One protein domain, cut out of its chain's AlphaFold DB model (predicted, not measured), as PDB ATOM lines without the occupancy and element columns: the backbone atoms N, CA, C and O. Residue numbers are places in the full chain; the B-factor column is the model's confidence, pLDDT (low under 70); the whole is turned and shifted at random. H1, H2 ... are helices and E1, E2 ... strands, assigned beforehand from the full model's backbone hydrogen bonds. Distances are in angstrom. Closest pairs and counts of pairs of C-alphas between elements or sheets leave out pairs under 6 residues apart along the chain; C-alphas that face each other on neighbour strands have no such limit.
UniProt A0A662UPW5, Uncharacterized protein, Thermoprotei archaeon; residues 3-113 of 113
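This is residues 3 to 113 of the 113 residues of an uncharacterized protein of Thermoprotei archaeon (UniProt A0A662UPW5). One twisted antiparallel sheet curls round a single helix, H1, which packs on it mainly over E7 and E6; the sheet's other face has no named helix. E7 and E8 lie nearest the middle, E5 makes one edge, and the short E1 and E2 lie one after the other along E3 at the opposite edge. The 111 printed residues hold one named helix and eight named strands, in the order E1 E2 E3 E4 H1 E5 E6 E7 E8, and the class is mixed, helices and strands. The whole is compact and rounded, with a radius of gyration of the C-alphas of 13.8 A and spans of 37 by 29 by 23 A.

E1, residues 3 to 5, and E2, residues 9 to 11, lie on one side of E3, residues 14 to 22, and E4, residues 29 to 36, lies on the other side. The pairing is staggered: E2 pairs with E3 over residues 14 to 16 and E1 over 19 to 21. N 4 and O 20 are 2.8 A apart, N 9 and O 16 2.8 A, and N 19 of E3 and O 32 of E4 2.9 A, within hydrogen-bond range. E2 E3 E4 form a meander, each strand the antiparallel neighbour of the one before. In H1, residues 46 to 61, every O i to N i+4 pair is within hydrogen-bond range. A second meander is E5, residues 66 to 72, E6, residues 75 to 83, E7, residues 91 to 98, and E8, residues 104 to 112. Its N and O pairs include N 68 and O 79 at 2.9 A, N 78 and O 96 at 2.8 A, and N 95 and O 107 at 2.8 A. E8 is also the antiparallel neighbour of E4, at 165 degrees, with N 35 and O 106 2.8 A apart. H1 is on the sheet; its closest C-alphas to E7 are Ala 60 and Ser 91, 5.1 A apart, and to E6 Ala 60 and Leu 81, 6.5 A apart. H1 and E5 are near each other, while E5 and E8 are apart.

E1 begins at C-alpha 3, (-23.028, 46.974, 49.248). E1 is 6.5 A long, E2 6.6 A, E3 25.1 A and E4 22.7 A. H1 starts at C-alpha 46, (-32.536, 44.136, 41.432), and is 22.9 A long. E5 is 18.9 A, E6 26.4 A, E7 21.8 A and E8 24.9 A, E8 ending at C-alpha 112, (-10.622, 53.126, 45.494).

The C-alphas of Gly 27 and Asp 101 are the two farthest apart, 38.5 A. The printed part has no cut and no long link. Mean pLDDT of the printed part is 76.9; it is under 70 at residue 12, residues 38 to 45, 85 to 90 and 100 to 104, and residue 113.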
ATOM      1  N   ILE A   3     -22.591  45.970  50.221       77.56
ATOM      2  CA  ILE A   3     -23.028  46.974  49.248       77.56
ATOM      3  C   ILE A   3     -23.800  48.050  50.005       77.56
ATOM      4  O   ILE A   3     -24.851  47.779  50.581       77.56
ATOM      5  N   VAL A   4     -23.279  49.272  49.987       81.25
ATOM      6  CA  VAL A   4     -23.909  50.458  50.565       81.25
ATOM      7  C   VAL A   4     -24.462  51.299  49.423       81.25
ATOM      8  O   VAL A   4     -23.731  51.695  48.513       81.25
ATOM      9  N   MET A   5     -25.765  51.563  49.463       77.62
ATOM     10  CA  MET A   5     -26.446  52.401  48.482       77.62
ATOM     11  C   MET A   5     -27.024  53.629  49.176       77.62
ATOM     12  O   MET A   5     -27.710  53.509  50.191       77.62
ATOM     13  N   GLU A   6     -26.756  54.808  48.626       78.94
ATOM     14  CA  GLU A   6     -27.424  56.036  49.061       78.94
ATOM     15  C   GLU A   6     -28.845  56.101  48.471       78.94
ATOM     16  O   GLU A   6     -29.144  55.392  47.502       78.94
ATOM     17  N   PRO A   7     -29.750  56.932  49.017       78.38
ATOM     18  CA  PRO A   7     -31.027  57.203  48.369       78.38
ATOM     19  C   PRO A   7     -30.831  57.743  46.941       78.38
ATOM     20  O   PRO A   7     -29.890  58.506  46.699       78.38
ATOM     21  N   PRO A   8     -31.698  57.380  45.980       76.62
ATOM     22  CA  PRO A   8     -31.616  57.912  44.629       76.62
ATOM     23  C   PRO A   8     -31.911  59.419  44.607       76.62
ATOM     24  O   PRO A   8     -32.793  59.916  45.307       76.62
ATOM     25  N   MET A   9     -31.189  60.137  43.756       81.69
ATOM     26  CA  MET A   9     -31.366  61.555  43.464       81.69
ATOM     27  C   MET A   9     -31.793  61.729  42.007       81.69
ATOM     28  O   MET A   9     -31.268  61.057  41.120       81.69
ATOM     29  N   TYR A  10     -32.706  62.657  41.735       75.88
ATOM     30  CA  TYR A  10     -33.076  63.021  40.367       75.88
ATOM     31  C   TYR A  10     -32.241  64.216  39.896       75.88
ATOM     32  O   TYR A  10     -32.158  65.231  40.584       75.88
ATOM     33  N   ASN A  11     -31.634  64.087  38.722       74.31
ATOM     34  CA  ASN A  11     -30.978  65.162  37.981       74.31
ATOM     35  C   ASN A  11     -31.598  65.162  36.590       74.31
ATOM     36  O   ASN A  11     -31.334  64.191  35.896       74.31
ATOM     37  N   ASP A  12     -32.365  66.200  36.234       66.81
ATOM     38  CA  ASP A  12     -32.928  66.618  34.929       66.81
ATOM     39  C   ASP A  12     -33.281  65.540  33.869       66.81
ATOM     40  O   ASP A  12     -34.386  65.555  33.336       66.81
ATOM     41  N   GLU A  13     -32.399  64.581  33.574       75.44
ATOM     42  CA  GLU A  13     -32.584  63.453  32.643       75.44
ATOM     43  C   GLU A  13     -32.424  62.042  33.258       75.44
ATOM     44  O   GLU A  13     -32.755  61.049  32.606       75.44
ATOM     45  N   TYR A  14     -31.884  61.913  34.474       74.12
ATOM     46  CA  TYR A  14     -31.530  60.636  35.092       74.12
ATOM     47  C   TYR A  14     -31.901  60.562  36.579       74.12
ATOM     48  O   TYR A  14     -31.689  61.495  37.354       74.12
ATOM     49  N   MET A  15     -32.356  59.383  37.004       78.12
ATOM     50  CA  MET A  15     -32.271  58.946  38.393       78.12
ATOM     51  C   MET A  15     -30.856  58.418  38.640       78.12
ATOM     52  O   MET A  15     -30.407  57.492  37.960       78.12
ATOM     53  N   VAL A  16     -30.150  59.015  39.591       82.31
ATOM     54  CA  VAL A  16     -28.774  58.674  39.953       82.31
ATOM     55  C   VAL A  16     -28.750  58.155  41.380       82.31
ATOM     56  O   VAL A  16     -29.234  58.813  42.291       82.31
ATOM     57  N   GLN A  17     -28.152  56.992  41.589       82.62
ATOM     58  CA  GLN A  17     -27.967  56.411  42.909       82.62
ATOM     59  C   GLN A  17     -26.490  56.122  43.134       82.62
ATOM     60  O   GLN A  17     -25.865  55.422  42.338       82.62
ATOM     61  N   ARG A  18     -25.916  56.657  44.212       84.00
ATOM     62  CA  ARG A  18     -24.528  56.350  44.565       84.00
ATOM     63  C   ARG A  18     -24.432  54.961  45.171       84.00
ATOM     64  O   ARG A  18     -25.267  54.567  45.985       84.00
ATOM     65  N   VAL A  19     -23.395  54.239  44.762       82.81
ATOM     66  CA  VAL A  19     -23.123  52.873  45.203       82.81
ATOM     67  C   VAL A  19     -21.670  52.760  45.622       82.81
ATOM     68  O   VAL A  19     -20.755  53.150  44.891       82.81
ATOM     69  N   VAL A  20     -21.476  52.187  46.801       85.12
ATOM     70  CA  VAL A  20     -20.178  51.804  47.338       85.12
ATOM     71  C   VAL A  20     -20.220  50.312  47.634       85.12
ATOM     72  O   VAL A  20     -21.137  49.829  48.288       85.12
ATOM     73  N   ILE A  21     -19.235  49.572  47.140       84.75
ATOM     74  CA  ILE A  21     -19.082  48.142  47.383       84.75
ATOM     75  C   ILE A  21     -17.765  47.928  48.095       84.75
ATOM     76  O   ILE A  21     -16.708  48.267  47.566       84.75
ATOM     77  N   ILE A  22     -17.837  47.364  49.289       83.12
ATOM     78  CA  ILE A  22     -16.675  47.049  50.102       83.12
ATOM     79  C   ILE A  22     -16.403  45.562  49.947       83.12
ATOM     80  O   ILE A  22     -17.232  44.710  50.290       83.12
ATOM     81  N   ASP A  23     -15.231  45.249  49.411       81.31
ATOM     82  CA  ASP A  23     -14.744  43.889  49.332       81.31
ATOM     83  C   ASP A  23     -13.725  43.608  50.417       81.31
ATOM     84  O   ASP A  23     -12.537  43.890  50.307       81.31
ATOM     85  N   ASP A  24     -14.251  42.981  51.452       79.38
ATOM     86  CA  ASP A  24     -13.556  42.423  52.597       79.38
ATOM     87  C   ASP A  24     -12.441  41.430  52.234       79.38
ATOM     88  O   ASP A  24     -11.482  41.305  52.989       79.38
ATOM     89  N   ILE A  25     -12.522  40.745  51.087       80.62
ATOM     90  CA  ILE A  25     -11.506  39.764  50.677       80.62
ATOM     91  C   ILE A  25     -10.270  40.458  50.105       80.62
ATOM     92  O   ILE A  25      -9.145  40.086  50.434       80.62
ATOM     93  N   SER A  26     -10.460  41.425  49.205       75.62
ATOM     94  CA  SER A  26      -9.338  42.126  48.564       75.62
ATOM     95  C   SER A  26      -8.912  43.399  49.297       75.62
ATOM     96  O   SER A  26      -7.844  43.932  49.003       75.62
ATOM     97  N   GLY A  27      -9.735  43.892  50.226       79.56
ATOM     98  CA  GLY A  27      -9.585  45.202  50.857       79.56
ATOM     99  C   GLY A  27      -9.912  46.376  49.927       79.56
ATOM    100  O   GLY A  27      -9.767  47.524  50.337       79.56
ATOM    101  N   ILE A  28     -10.334  46.118  48.683       81.19
ATOM    102  CA  ILE A  28     -10.637  47.159  47.697       81.19
ATOM    103  C   ILE A  28     -12.063  47.661  47.921       81.19
ATOM    104  O   ILE A  28     -13.014  46.884  48.028       81.19
ATOM    105  N   GLN A  29     -12.224  48.979  47.925       85.31
ATOM    106  CA  GLN A  29     -13.533  49.610  47.890       85.31
ATOM    107  C   GLN A  29     -13.841  50.031  46.458       85.31
ATOM    108  O   GLN A  29     -13.095  50.787  45.856       85.31
ATOM    109  N   TRP A  30     -14.960  49.610  45.890       85.44
ATOM    110  CA  TRP A  30     -15.445  50.158  44.627       85.44
ATOM    111  C   TRP A  30     -16.484  51.233  44.888       85.44
ATOM    112  O   TRP A  30     -17.406  51.035  45.667       85.44
ATOM    113  N   SER A  31     -16.361  52.373  44.221       87.12
ATOM    114  CA  SER A  31     -17.300  53.482  44.364       87.12
ATOM    115  C   SER A  31     -17.750  54.007  43.012       87.12
ATOM    116  O   SER A  31     -17.016  53.976  42.019       87.12
ATOM    117  N   GLY A  32     -18.983  54.487  42.969       85.62
ATOM    118  CA  GLY A  32     -19.520  55.163  41.808       85.62
ATOM    119  C   GLY A  32     -21.027  55.269  41.883       85.62
ATOM    120  O   GLY A  32     -21.584  55.597  42.931       85.62
ATOM    121  N   GLU A  33     -21.689  55.046  40.759       85.56
ATOM    122  CA  GLU A  33     -23.104  55.362  40.637       85.56
ATOM    123  C   GLU A  33     -23.822  54.475  39.624       85.56
ATOM    124  O   GLU A  33     -23.259  54.007  38.628       85.56
ATOM    125  N   VAL A  34     -25.101  54.288  39.908       82.19
ATOM    126  CA  VAL A  34     -26.122  53.724  39.042       82.19
ATOM    127  C   VAL A  34     -26.890  54.903  38.451       82.19
ATOM    128  O   VAL A  34     -27.357  55.765  39.188       82.19
ATOM    129  N   ARG A  35     -27.023  54.961  37.129       83.81
ATOM    130  CA  ARG A  35     -27.813  55.973  36.418       83.81
ATOM    131  C   ARG A  35     -28.905  55.290  35.610       83.81
ATOM    132  O   ARG A  35     -28.594  54.367  34.865       83.81
ATOM    133  N   SER A  36     -30.137  55.772  35.712       77.06
ATOM    134  CA  SER A  36     -31.287  55.333  34.912       77.06
ATOM    135  C   SER A  36     -31.941  56.532  34.239       77.06
ATOM    136  O   SER A  36     -32.117  57.554  34.894       77.06
ATOM    137  N   ARG A  37     -32.344  56.422  32.968       71.88
ATOM    138  CA  ARG A  37     -33.003  57.512  32.215       71.88
ATOM    139  C   ARG A  37     -34.520  57.634  32.477       71.88
ATOM    140  O   ARG A  37     -35.213  58.332  31.749       71.88
ATOM    141  N   GLY A  38     -35.044  56.961  33.507       61.75
ATOM    142  CA  GLY A  38     -36.465  56.971  33.876       61.75
ATOM    143  C   GLY A  38     -36.817  55.951  34.967       61.75
ATOM    144  O   GLY A  38     -35.926  55.294  35.522       61.75
ATOM    145  N   LEU A  39     -38.118  55.803  35.266       53.56
ATOM    146  CA  LEU A  39     -38.655  54.614  35.940       53.56
ATOM    147  C   LEU A  39     -38.484  53.452  34.968       53.56
ATOM    148  O   LEU A  39     -39.354  53.193  34.144       53.56
ATOM    149  N   CYS A  40     -37.320  52.815  35.020       52.56
ATOM    150  CA  CYS A  40     -37.062  51.615  34.256       52.56
ATOM    151  C   CYS A  40     -38.158  50.596  34.594       52.56
ATOM    152  O   CYS A  40     -38.140  50.005  35.674       52.56
ATOM    153  N   ASN A  41     -39.094  50.382  33.668       52.03
ATOM    154  CA  ASN A  41     -39.952  49.201  33.650       52.03
ATOM    155  C   ASN A  41     -39.063  48.030  33.224       52.03
ATOM    156  O   ASN A  41     -39.109  47.553  32.093       52.03
ATOM    157  N   GLN A  42     -38.123  47.670  34.094       57.00
ATOM    158  CA  GLN A  42     -37.153  46.629  33.826       57.00
ATOM    159  C   GLN A  42     -37.746  45.278  34.203       57.00
ATOM    160  O   GLN A  42     -38.120  45.057  35.350       57.00
ATOM    161  N   ASP A  43     -37.726  44.354  33.243       62.19
ATOM    162  CA  ASP A  43     -37.912  42.916  33.479       62.19
ATOM    163  C   ASP A  43     -36.737  42.287  34.258       62.19
ATOM    164  O   ASP A  43     -36.789  41.114  34.622       62.19
ATOM    165  N   ILE A  44     -35.651  43.037  34.493       66.50
ATOM    166  CA  ILE A  44     -34.495  42.586  35.274       66.50
ATOM    167  C   ILE A  44     -34.709  42.931  36.747       66.50
ATOM    168  O   ILE A  44     -34.868  44.098  37.113       66.50
ATOM    169  N   GLY A  45     -34.659  41.912  37.605       68.50
ATOM    170  CA  GLY A  45     -34.749  42.092  39.045       68.50
ATOM    171  C   GLY A  45     -33.493  42.751  39.616       68.50
ATOM    172  O   GLY A  45     -32.373  42.525  39.158       68.50
ATOM    173  N   ILE A  46     -33.657  43.521  40.696       72.06
ATOM    174  CA  ILE A  46     -32.536  44.136  41.432       72.06
ATOM    175  C   ILE A  46     -31.507  43.078  41.874       72.06
ATOM    176  O   ILE A  46     -30.305  43.337  41.842       72.06
ATOM    177  N   ASN A  47     -31.960  41.875  42.238       76.88
ATOM    178  CA  ASN A  47     -31.074  40.776  42.631       76.88
ATOM    179  C   ASN A  47     -30.170  40.317  41.478       76.88
ATOM    180  O   ASN A  47     -28.977  40.132  41.696       76.88
ATOM    181  N   ASP A  48     -30.695  40.231  40.252       80.56
ATOM    182  CA  ASP A  48     -29.901  39.863  39.075       80.56
ATOM    183  C   ASP A  48     -28.796  40.893  38.807       80.56
ATOM    184  O   ASP A  48     -27.663  40.549  38.476       80.56
ATOM    185  N   ILE A  49     -29.106  42.181  38.992       77.56
ATOM    186  CA  ILE A  49     -28.137  43.275  38.854       77.56
ATOM    187  C   ILE A  49     -27.036  43.147  39.907       77.56
ATOM    188  O   ILE A  49     -25.854  43.275  39.584       77.56
ATOM    189  N   ILE A  50     -27.413  42.892  41.161       80.06
ATOM    190  CA  ILE A  50     -26.462  42.703  42.260       80.06
ATOM    191  C   ILE A  50     -25.537  41.516  41.973       80.06
ATOM    192  O   ILE A  50     -24.323  41.637  42.150       80.06
ATOM    193  N   ASP A  51     -26.079  40.397  41.502       85.25
ATOM    194  CA  ASP A  51     -25.293  39.201  41.201       85.25
ATOM    195  C   ASP A  51     -24.340  39.434  40.022       85.25
ATOM    196  O   ASP A  51     -23.153  39.115  40.115       85.25
ATOM    197  N   LEU A  52     -24.789  40.131  38.972       85.38
ATOM    198  CA  LEU A  52     -23.921  40.555  37.869       85.38
ATOM    199  C   LEU A  52     -22.766  41.449  38.334       85.38
ATOM    200  O   LEU A  52     -21.647  41.337  37.822       85.38
ATOM    201  N   VAL A  53     -23.009  42.342  39.293       83.00
ATOM    202  CA  VAL A  53     -21.963  43.198  39.863       83.00
ATOM    203  C   VAL A  53     -20.967  42.377  40.687       83.00
ATOM    204  O   VAL A  53     -19.760  42.558  40.516       83.00
ATOM    205  N   LYS A  54     -21.433  41.440  41.521       85.00
ATOM    206  CA  LYS A  54     -20.561  40.536  42.296       85.00
ATOM    207  C   LYS A  54     -19.671  39.687  41.389       85.00
ATOM    208  O   LYS A  54     -18.461  39.638  41.604       85.00
ATOM    209  N   ASP A  55     -20.242  39.089  40.347       87.44
ATOM    210  CA  ASP A  55     -19.495  38.320  39.348       87.44
ATOM    211  C   ASP A  55     -18.441  39.191  38.654       87.44
ATOM    212  O   ASP A  55     -17.280  38.801  38.509       87.44
ATOM    213  N   SER A  56     -18.821  40.421  38.294       85.25
ATOM    214  CA  SER A  56     -17.908  41.389  37.682       85.25
ATOM    215  C   SER A  56     -16.747  41.761  38.607       85.25
ATOM    216  O   SER A  56     -15.635  41.967  38.124       85.25
ATOM    217  N   ILE A  57     -16.966  41.820  39.925       82.56
ATOM    218  CA  ILE A  57     -15.904  42.037  40.917       82.56
ATOM    219  C   ILE A  57     -14.968  40.828  40.988       82.56
ATOM    220  O   ILE A  57     -13.748  40.999  40.994       82.56
ATOM    221  N   VAL A  58     -15.508  39.606  40.996       84.69
ATOM    222  CA  VAL A  58     -14.692  38.380  40.968       84.69
ATOM    223  C   VAL A  58     -13.790  38.357  39.733       84.69
ATOM    224  O   VAL A  58     -12.610  38.018  39.840       84.69
ATOM    225  N   ASP A  59     -14.304  38.763  38.573       84.81
ATOM    226  CA  ASP A  59     -13.502  38.891  37.358       84.81
ATOM    227  C   ASP A  59     -12.521  40.073  37.416       84.81
ATOM    228  O   ASP A  59     -11.370  39.933  36.996       84.81
ATOM    229  N   ALA A  60     -12.912  41.209  37.999       79.69
ATOM    230  CA  ALA A  60     -12.037  42.366  38.183       79.69
ATOM    231  C   ALA A  60     -10.812  42.036  39.052       79.69
ATOM    232  O   ALA A  60      -9.707  42.473  38.716       79.69
ATOM    233  N   ARG A  61     -10.979  41.209  40.097       78.75
ATOM    234  CA  ARG A  61      -9.885  40.718  40.959       78.75
ATOM    235  C   ARG A  61      -8.821  39.939  40.193       78.75
ATOM    236  O   ARG A  61      -7.664  39.944  40.598       78.75
ATOM    237  N   LYS A  62      -9.186  39.280  39.088       80.81
ATOM    238  CA  LYS A  62      -8.228  38.559  38.228       80.81
ATOM    239  C   LYS A  62      -7.355  39.510  37.415       80.81
ATOM    240  O   LYS A  62      -6.418  39.065  36.757       80.81
ATOM    241  N   GLY A  63      -7.677  40.802  37.409       74.50
ATOM    242  CA  GLY A  63      -6.886  41.792  36.713       74.50
ATOM    243  C   GLY A  63      -6.883  41.588  35.214       74.50
ATOM    244  O   GLY A  63      -5.823  41.551  34.588       74.50
ATOM    245  N   VAL A  64      -8.061  41.423  34.622       73.31
ATOM    246  CA  VAL A  64      -8.217  41.216  33.182       73.31
ATOM    247  C   VAL A  64      -9.068  42.321  32.574       73.31
ATOM    248  O   VAL A  64     -10.023  42.799  33.179       73.31
ATOM    249  N   ASN A  65      -8.721  42.723  31.352       80.69
ATOM    250  CA  ASN A  65      -9.640  43.505  30.535       80.69
ATOM    251  C   ASN A  65     -10.687  42.545  29.975       80.69
ATOM    252  O   ASN A  65     -10.333  41.511  29.412       80.69
ATOM    253  N   LEU A  66     -11.961  42.896  30.105       82.50
ATOM    254  CA  LEU A  66     -13.060  42.054  29.653       82.50
ATOM    255  C   LEU A  66     -14.152  42.917  29.034       82.50
ATOM    256  O   LEU A  66     -14.452  44.010  29.504       82.50
ATOM    257  N   THR A  67     -14.772  42.425  27.971       86.56
ATOM    258  CA  THR A  67     -16.072  42.921  27.521       86.56
ATOM    259  C   THR A  67     -16.952  41.712  27.264       86.56
ATOM    260  O   THR A  67     -16.642  40.895  26.402       86.56
ATOM    261  N   LYS A  68     -18.028  41.585  28.036       84.38
ATOM    262  CA  LYS A  68     -18.989  40.484  27.960       84.38
ATOM    263  C   LYS A  68     -20.364  41.063  27.668       84.38
ATOM    264  O   LYS A  68     -20.734  42.084  28.239       84.38
ATOM    265  N   VAL A  69     -21.119  40.416  26.786       85.31
ATOM    266  CA  VAL A  69     -22.527  40.744  26.542       85.31
ATOM    267  C   VAL A  69     -23.361  39.548  26.977       85.31
ATOM    268  O   VAL A  69     -23.130  38.433  26.518       85.31
ATOM    269  N   ILE A  70     -24.299  39.782  27.887       85.06
ATOM    270  CA  ILE A  70     -25.202  38.785  28.456       85.06
ATOM    271  C   ILE A  70     -26.605  39.121  27.956       85.06
ATOM    272  O   ILE A  70     -27.044  40.265  28.067       85.06
ATOM    273  N   LYS A  71     -27.299  38.140  27.375       81.69
ATOM    274  CA  LYS A  71     -28.692  38.293  26.946       81.69
ATOM    275  C   LYS A  71     -29.609  37.717  28.024       81.69
ATOM    276  O   LYS A  71     -29.454  36.555  28.384       81.69
ATOM    277  N   MET A  72     -30.546  38.524  28.513       77.69
ATOM    278  CA  MET A  72     -31.549  38.153  29.513       77.69
ATOM    279  C   MET A  72     -32.929  38.513  28.956       77.69
ATOM    280  O   MET A  72     -33.360  39.661  29.037       77.69
ATOM    281  N   GLY A  73     -33.577  37.550  28.292       78.00
ATOM    282  CA  GLY A  73     -34.789  37.812  27.510       78.00
ATOM    283  C   GLY A  73     -34.523  38.822  26.389       78.00
ATOM    284  O   GLY A  73     -33.602  38.641  25.586       78.00
ATOM    285  N   GLU A  74     -35.302  39.900  26.363       75.19
ATOM    286  CA  GLU A  74     -35.133  41.024  25.433       75.19
ATOM    287  C   GLU A  74     -34.076  42.043  25.887       75.19
ATOM    288  O   GLU A  74     -33.654  42.902  25.112       75.19
ATOM    289  N   THR A  75     -33.583  41.914  27.119       75.75
ATOM    290  CA  THR A  75     -32.577  42.813  27.680       75.75
ATOM    291  C   THR A  75     -31.164  42.336  27.357       75.75
ATOM    292  O   THR A  75     -30.846  41.142  27.391       75.75
ATOM    293  N   ARG A  76     -30.272  43.282  27.049       80.94
ATOM    294  CA  ARG A  76     -28.843  43.023  26.840       80.94
ATOM    295  C   ARG A  76     -28.030  43.754  27.893       80.94
ATOM    296  O   ARG A  76     -28.073  44.976  27.967       80.94
ATOM    297  N   VAL A  77     -27.232  43.013  28.653       81.12
ATOM    298  CA  VAL A  77     -26.285  43.579  29.613       81.12
ATOM    299  C   VAL A  77     -24.878  43.497  29.045       81.12
ATOM    300  O   VAL A  77     -24.343  42.410  28.835       81.12
ATOM    301  N   LYS A  78     -24.254  44.644  28.805       85.00
ATOM    302  CA  LYS A  78     -22.837  44.732  28.465       85.00
ATOM    303  C   LYS A  78     -22.034  45.039  29.721       85.00
ATOM    304  O   LYS A  78     -22.141  46.132  30.264       85.00
ATOM    305  N   VAL A  79     -21.184  44.105  30.124       83.94
ATOM    306  CA  VAL A  79     -20.201  44.269  31.197       83.94
ATOM    307  C   VAL A  79     -18.856  44.611  30.571       83.94
ATOM    308  O   VAL A  79     -18.392  43.913  29.670       83.94
ATOM    309  N   SER A  80     -18.221  45.682  31.034       84.81
ATOM    310  CA  SER A  80     -16.880  46.082  30.616       84.81
ATOM    311  C   SER A  80     -15.979  46.235  31.836       84.81
ATOM    312  O   SER A  80     -16.283  47.006  32.741       84.81
ATOM    313  N   LEU A  81     -14.858  45.517  31.832       85.00
ATOM    314  CA  LEU A  81     -13.779  45.636  32.804       85.00
ATOM    315  C   LEU A  81     -12.572  46.248  32.108       85.00
ATOM    316  O   LEU A  81     -12.106  45.733  31.087       85.00
ATOM    317  N   ARG A  82     -12.064  47.352  32.650       82.25
ATOM    318  CA  ARG A  82     -10.827  47.972  32.169       82.25
ATOM    319  C   ARG A  82      -9.863  48.156  33.322       82.25
ATOM    320  O   ARG A  82     -10.218  48.786  34.318       82.25
ATOM    321  N   LYS A  83      -8.636  47.662  33.155       75.75
ATOM    322  CA  LYS A  83      -7.527  47.952  34.063       75.75
ATOM    323  C   LYS A  83      -7.366  49.453  34.211       75.75
ATOM    324  O   LYS A  83      -7.304  50.184  33.221       75.75
ATOM    325  N   THR A  84      -7.250  49.889  35.453       71.25
ATOM    326  CA  THR A  84      -6.743  51.220  35.763       71.25
ATOM    327  C   THR A  84      -5.226  51.100  35.919       71.25
ATOM    328  O   THR A  84      -4.729  50.130  36.487       71.25
ATOM    329  N   SER A  85      -4.463  52.027  35.334       59.03
ATOM    330  CA  SER A  85      -3.009  51.907  35.120       59.03
ATOM    331  C   SER A  85      -2.151  51.849  36.395       59.03
ATOM    332  O   SER A  85      -0.932  51.792  36.288       59.03
ATOM    333  N   GLY A  86      -2.759  51.844  37.585       57.00
ATOM    334  CA  GLY A  86      -2.068  51.741  38.872       57.00
ATOM    335  C   GLY A  86      -2.133  50.369  39.546       57.00
ATOM    336  O   GLY A  86      -1.296  50.099  40.399       57.00
ATOM    337  N   PHE A  87      -3.085  49.491  39.195       58.09
ATOM    338  CA  PHE A  87      -3.340  48.287  39.997       58.09
ATOM    339  C   PHE A  87      -3.798  47.095  39.161       58.09
ATOM    340  O   PHE A  87      -4.785  47.156  38.427       58.09
ATOM    341  N   ILE A  88      -3.090  45.972  39.322       55.12
ATOM    342  CA  ILE A  88      -3.349  44.738  38.573       55.12
ATOM    343  C   ILE A  88      -4.752  44.210  38.887       55.12
ATOM    344  O   ILE A  88      -5.435  43.825  37.953       55.12
ATOM    345  N   ASN A  89      -5.225  44.308  40.134       62.88
ATOM    346  CA  ASN A  89      -6.496  43.720  40.587       62.88
ATOM    347  C   ASN A  89      -7.665  44.725  40.648       62.88
ATOM    348  O   ASN A  89      -8.720  44.409  41.194       62.88
ATOM    349  N   ALA A  90      -7.484  45.941  40.118       60.69
ATOM    350  CA  ALA A  90      -8.441  47.035  40.262       60.69
ATOM    351  C   ALA A  90      -8.957  47.484  38.885       60.69
ATOM    352  O   ALA A  90      -8.521  48.479  38.292       60.69
ATOM    353  N   SER A  91      -9.900  46.712  38.348       75.56
ATOM    354  CA  SER A  91     -10.582  47.092  37.111       75.56
ATOM    355  C   SER A  91     -11.755  48.017  37.412       75.56
ATOM    356  O   SER A  91     -12.517  47.781  38.351       75.56
ATOM    357  N   LYS A  92     -11.918  49.056  36.591       82.38
ATOM    358  CA  LYS A  92     -13.174  49.799  36.516       82.38
ATOM    359  C   LYS A  92     -14.235  48.868  35.942       82.38
ATOM    360  O   LYS A  92     -13.993  48.248  34.905       82.38
ATOM    361  N   ILE A  93     -15.380  48.804  36.603       84.56
ATOM    362  CA  ILE A  93     -16.530  48.001  36.209       84.56
ATOM    363  C   ILE A  93     -17.562  48.946  35.592       84.56
ATOM    364  O   ILE A  93     -17.989  49.909  36.226       84.56
ATOM    365  N   GLU A  94     -17.958  48.688  34.349       86.19
ATOM    366  CA  GLU A  94     -19.061  49.388  33.695       86.19
ATOM    367  C   GLU A  94     -20.098  48.379  33.198       86.19
ATOM    368  O   GLU A  94     -19.791  47.551  32.338       86.19
ATOM    369  N   LEU A  95     -21.320  48.445  33.726       85.12
ATOM    370  CA  LEU A  95     -22.461  47.671  33.243       85.12
ATOM    371  C   LEU A  95     -23.401  48.609  32.497       85.12
ATOM    372  O   LEU A  95     -23.772  49.658  33.017       85.12
ATOM    373  N   TYR A  96     -23.803  48.204  31.300       83.75
ATOM    374  CA  TYR A  96     -24.820  48.873  30.500       83.75
ATOM    375  C   TYR A  96     -25.953  47.883  30.260       83.75
ATOM    376  O   TYR A  96     -25.757  46.889  29.560       83.75
ATOM    377  N   ILE A  97     -27.113  48.136  30.851       79.62
ATOM    378  CA  ILE A  97     -28.327  47.348  30.652       79.62
ATOM    379  C   ILE A  97     -29.166  48.079  29.617       79.62
ATOM    380  O   ILE A  97     -29.606  49.190  29.881       79.62
ATOM    381  N   LEU A  98     -29.338  47.470  28.450       75.56
ATOM    382  CA  LEU A  98     -30.038  48.039  27.304       75.56
ATOM    383  C   LEU A  98     -31.308  47.222  27.047       75.56
ATOM    384  O   LEU A  98     -31.211  46.017  26.784       75.56
ATOM    385  N   ASN A  99     -32.477  47.862  27.116       71.94
ATOM    386  CA  ASN A  99     -33.745  47.286  26.656       71.94
ATOM    387  C   ASN A  99     -34.034  47.670  25.187       71.94
ATOM    388  O   ASN A  99     -33.230  48.351  24.542       71.94
ATOM    389  N   GLN A 100     -35.163  47.205  24.640       60.69
ATOM    390  CA  GLN A 100     -35.557  47.460  23.245       60.69
ATOM    391  C   GLN A 100     -35.716  48.959  22.919       60.69
ATOM    392  O   GLN A 100     -35.450  49.358  21.786       60.69
ATOM    393  N   ASP A 101     -36.046  49.787  23.915       60.09
ATOM    394  CA  ASP A 101     -36.245  51.237  23.781       60.09
ATOM    395  C   ASP A 101     -34.953  52.057  23.970       60.09
ATOM    396  O   ASP A 101     -34.981  53.288  24.000       60.09
ATOM    397  N   ASN A 102     -33.793  51.393  24.074       58.50
ATOM    398  CA  ASN A 102     -32.505  52.000  24.424       58.50
ATOM    399  C   ASN A 102     -32.503  52.735  25.778       58.50
ATOM    400  O   ASN A 102     -31.639  53.590  26.012       58.50
ATOM    401  N   GLU A 103     -33.414  52.406  26.698       60.28
ATOM    402  CA  GLU A 103     -33.253  52.830  28.084       60.28
ATOM    403  C   GLU A 103     -32.025  52.123  28.656       60.28
ATOM    404  O   GLU A 103     -31.893  50.897  28.598       60.28
ATOM    405  N   ALA A 104     -31.098  52.928  29.169       67.44
ATOM    406  CA  ALA A 104     -29.824  52.454  29.666       67.44
ATOM    407  C   ALA A 104     -29.762  52.626  31.184       67.44
ATOM    408  O   ALA A 104     -29.568  53.746  31.664       67.44
ATOM    409  N   LEU A 105     -29.855  51.524  31.937       75.75
ATOM    410  CA  LEU A 105     -29.304  51.522  33.292       75.75
ATOM    411  C   LEU A 105     -27.798  51.352  33.166       75.75
ATOM    412  O   LEU A 105     -27.307  50.369  32.611       75.75
ATOM    413  N   THR A 106     -27.065  52.333  33.663       82.06
ATOM    414  CA  THR A 106     -25.611  52.337  33.618       82.06
ATOM    415  C   THR A 106     -25.065  52.288  35.029       82.06
ATOM    416  O   THR A 106     -25.329  53.189  35.817       82.06
ATOM    417  N   ILE A 107     -24.269  51.270  35.335       84.88
ATOM    418  CA  ILE A 107     -23.562  51.147  36.611       84.88
ATOM    419  C   ILE A 107     -22.086  51.351  36.330       84.88
ATOM    420  O   ILE A 107     -21.506  50.627  35.522       84.88
ATOM    421  N   LYS A 108     -21.471  52.338  36.975       86.69
ATOM    422  CA  LYS A 108     -20.034  52.593  36.866       86.69
ATOM    423  C   LYS A 108     -19.428  52.530  38.247       86.69
ATOM    424  O   LYS A 108     -19.780  53.335  39.098       86.69
ATOM    425  N   LEU A 109     -18.494  51.611  38.437       84.50
ATOM    426  CA  LEU A 109     -17.763  51.439  39.681       84.50
ATOM    427  C   LEU A 109     -16.269  51.547  39.404       84.50
ATOM    428  O   LEU A 109     -15.722  50.866  38.534       84.50
ATOM    429  N   THR A 110     -15.613  52.416  40.153       84.62
ATOM    430  CA  THR A 110     -14.173  52.638  40.087       84.62
ATOM    431  C   THR A 110     -13.561  52.159  41.397       84.62
ATOM    432  O   THR A 110     -14.090  52.491  42.460       84.62
ATOM    433  N   PRO A 111     -12.488  51.359  41.350       79.94
ATOM    434  CA  PRO A 111     -11.788  50.974  42.563       79.94
ATOM    435  C   PRO A 111     -11.155  52.197  43.234       79.94
ATOM    436  O   PRO A 111     -10.571  53.053  42.571       79.94
ATOM    437  N   TRP A 112     -11.261  52.229  44.551       74.62
ATOM    438  CA  TRP A 112     -10.622  53.126  45.494       74.62
ATOM    439  C   TRP A 112      -9.802  52.252  46.446       74.62
ATOM    440  O   TRP A 112     -10.322  51.288  47.016       74.62
ATOM    441  N   ILE A 113      -8.512  52.556  46.556       64.31
ATOM    442  CA  ILE A 113      -7.538  51.852  47.398       64.31
ATOM    443  C   ILE A 113      -6.933  52.879  48.342       64.31
ATOM    444  O   ILE A 113      -6.606  53.982  47.845       64.31
TER     445      ILE A 113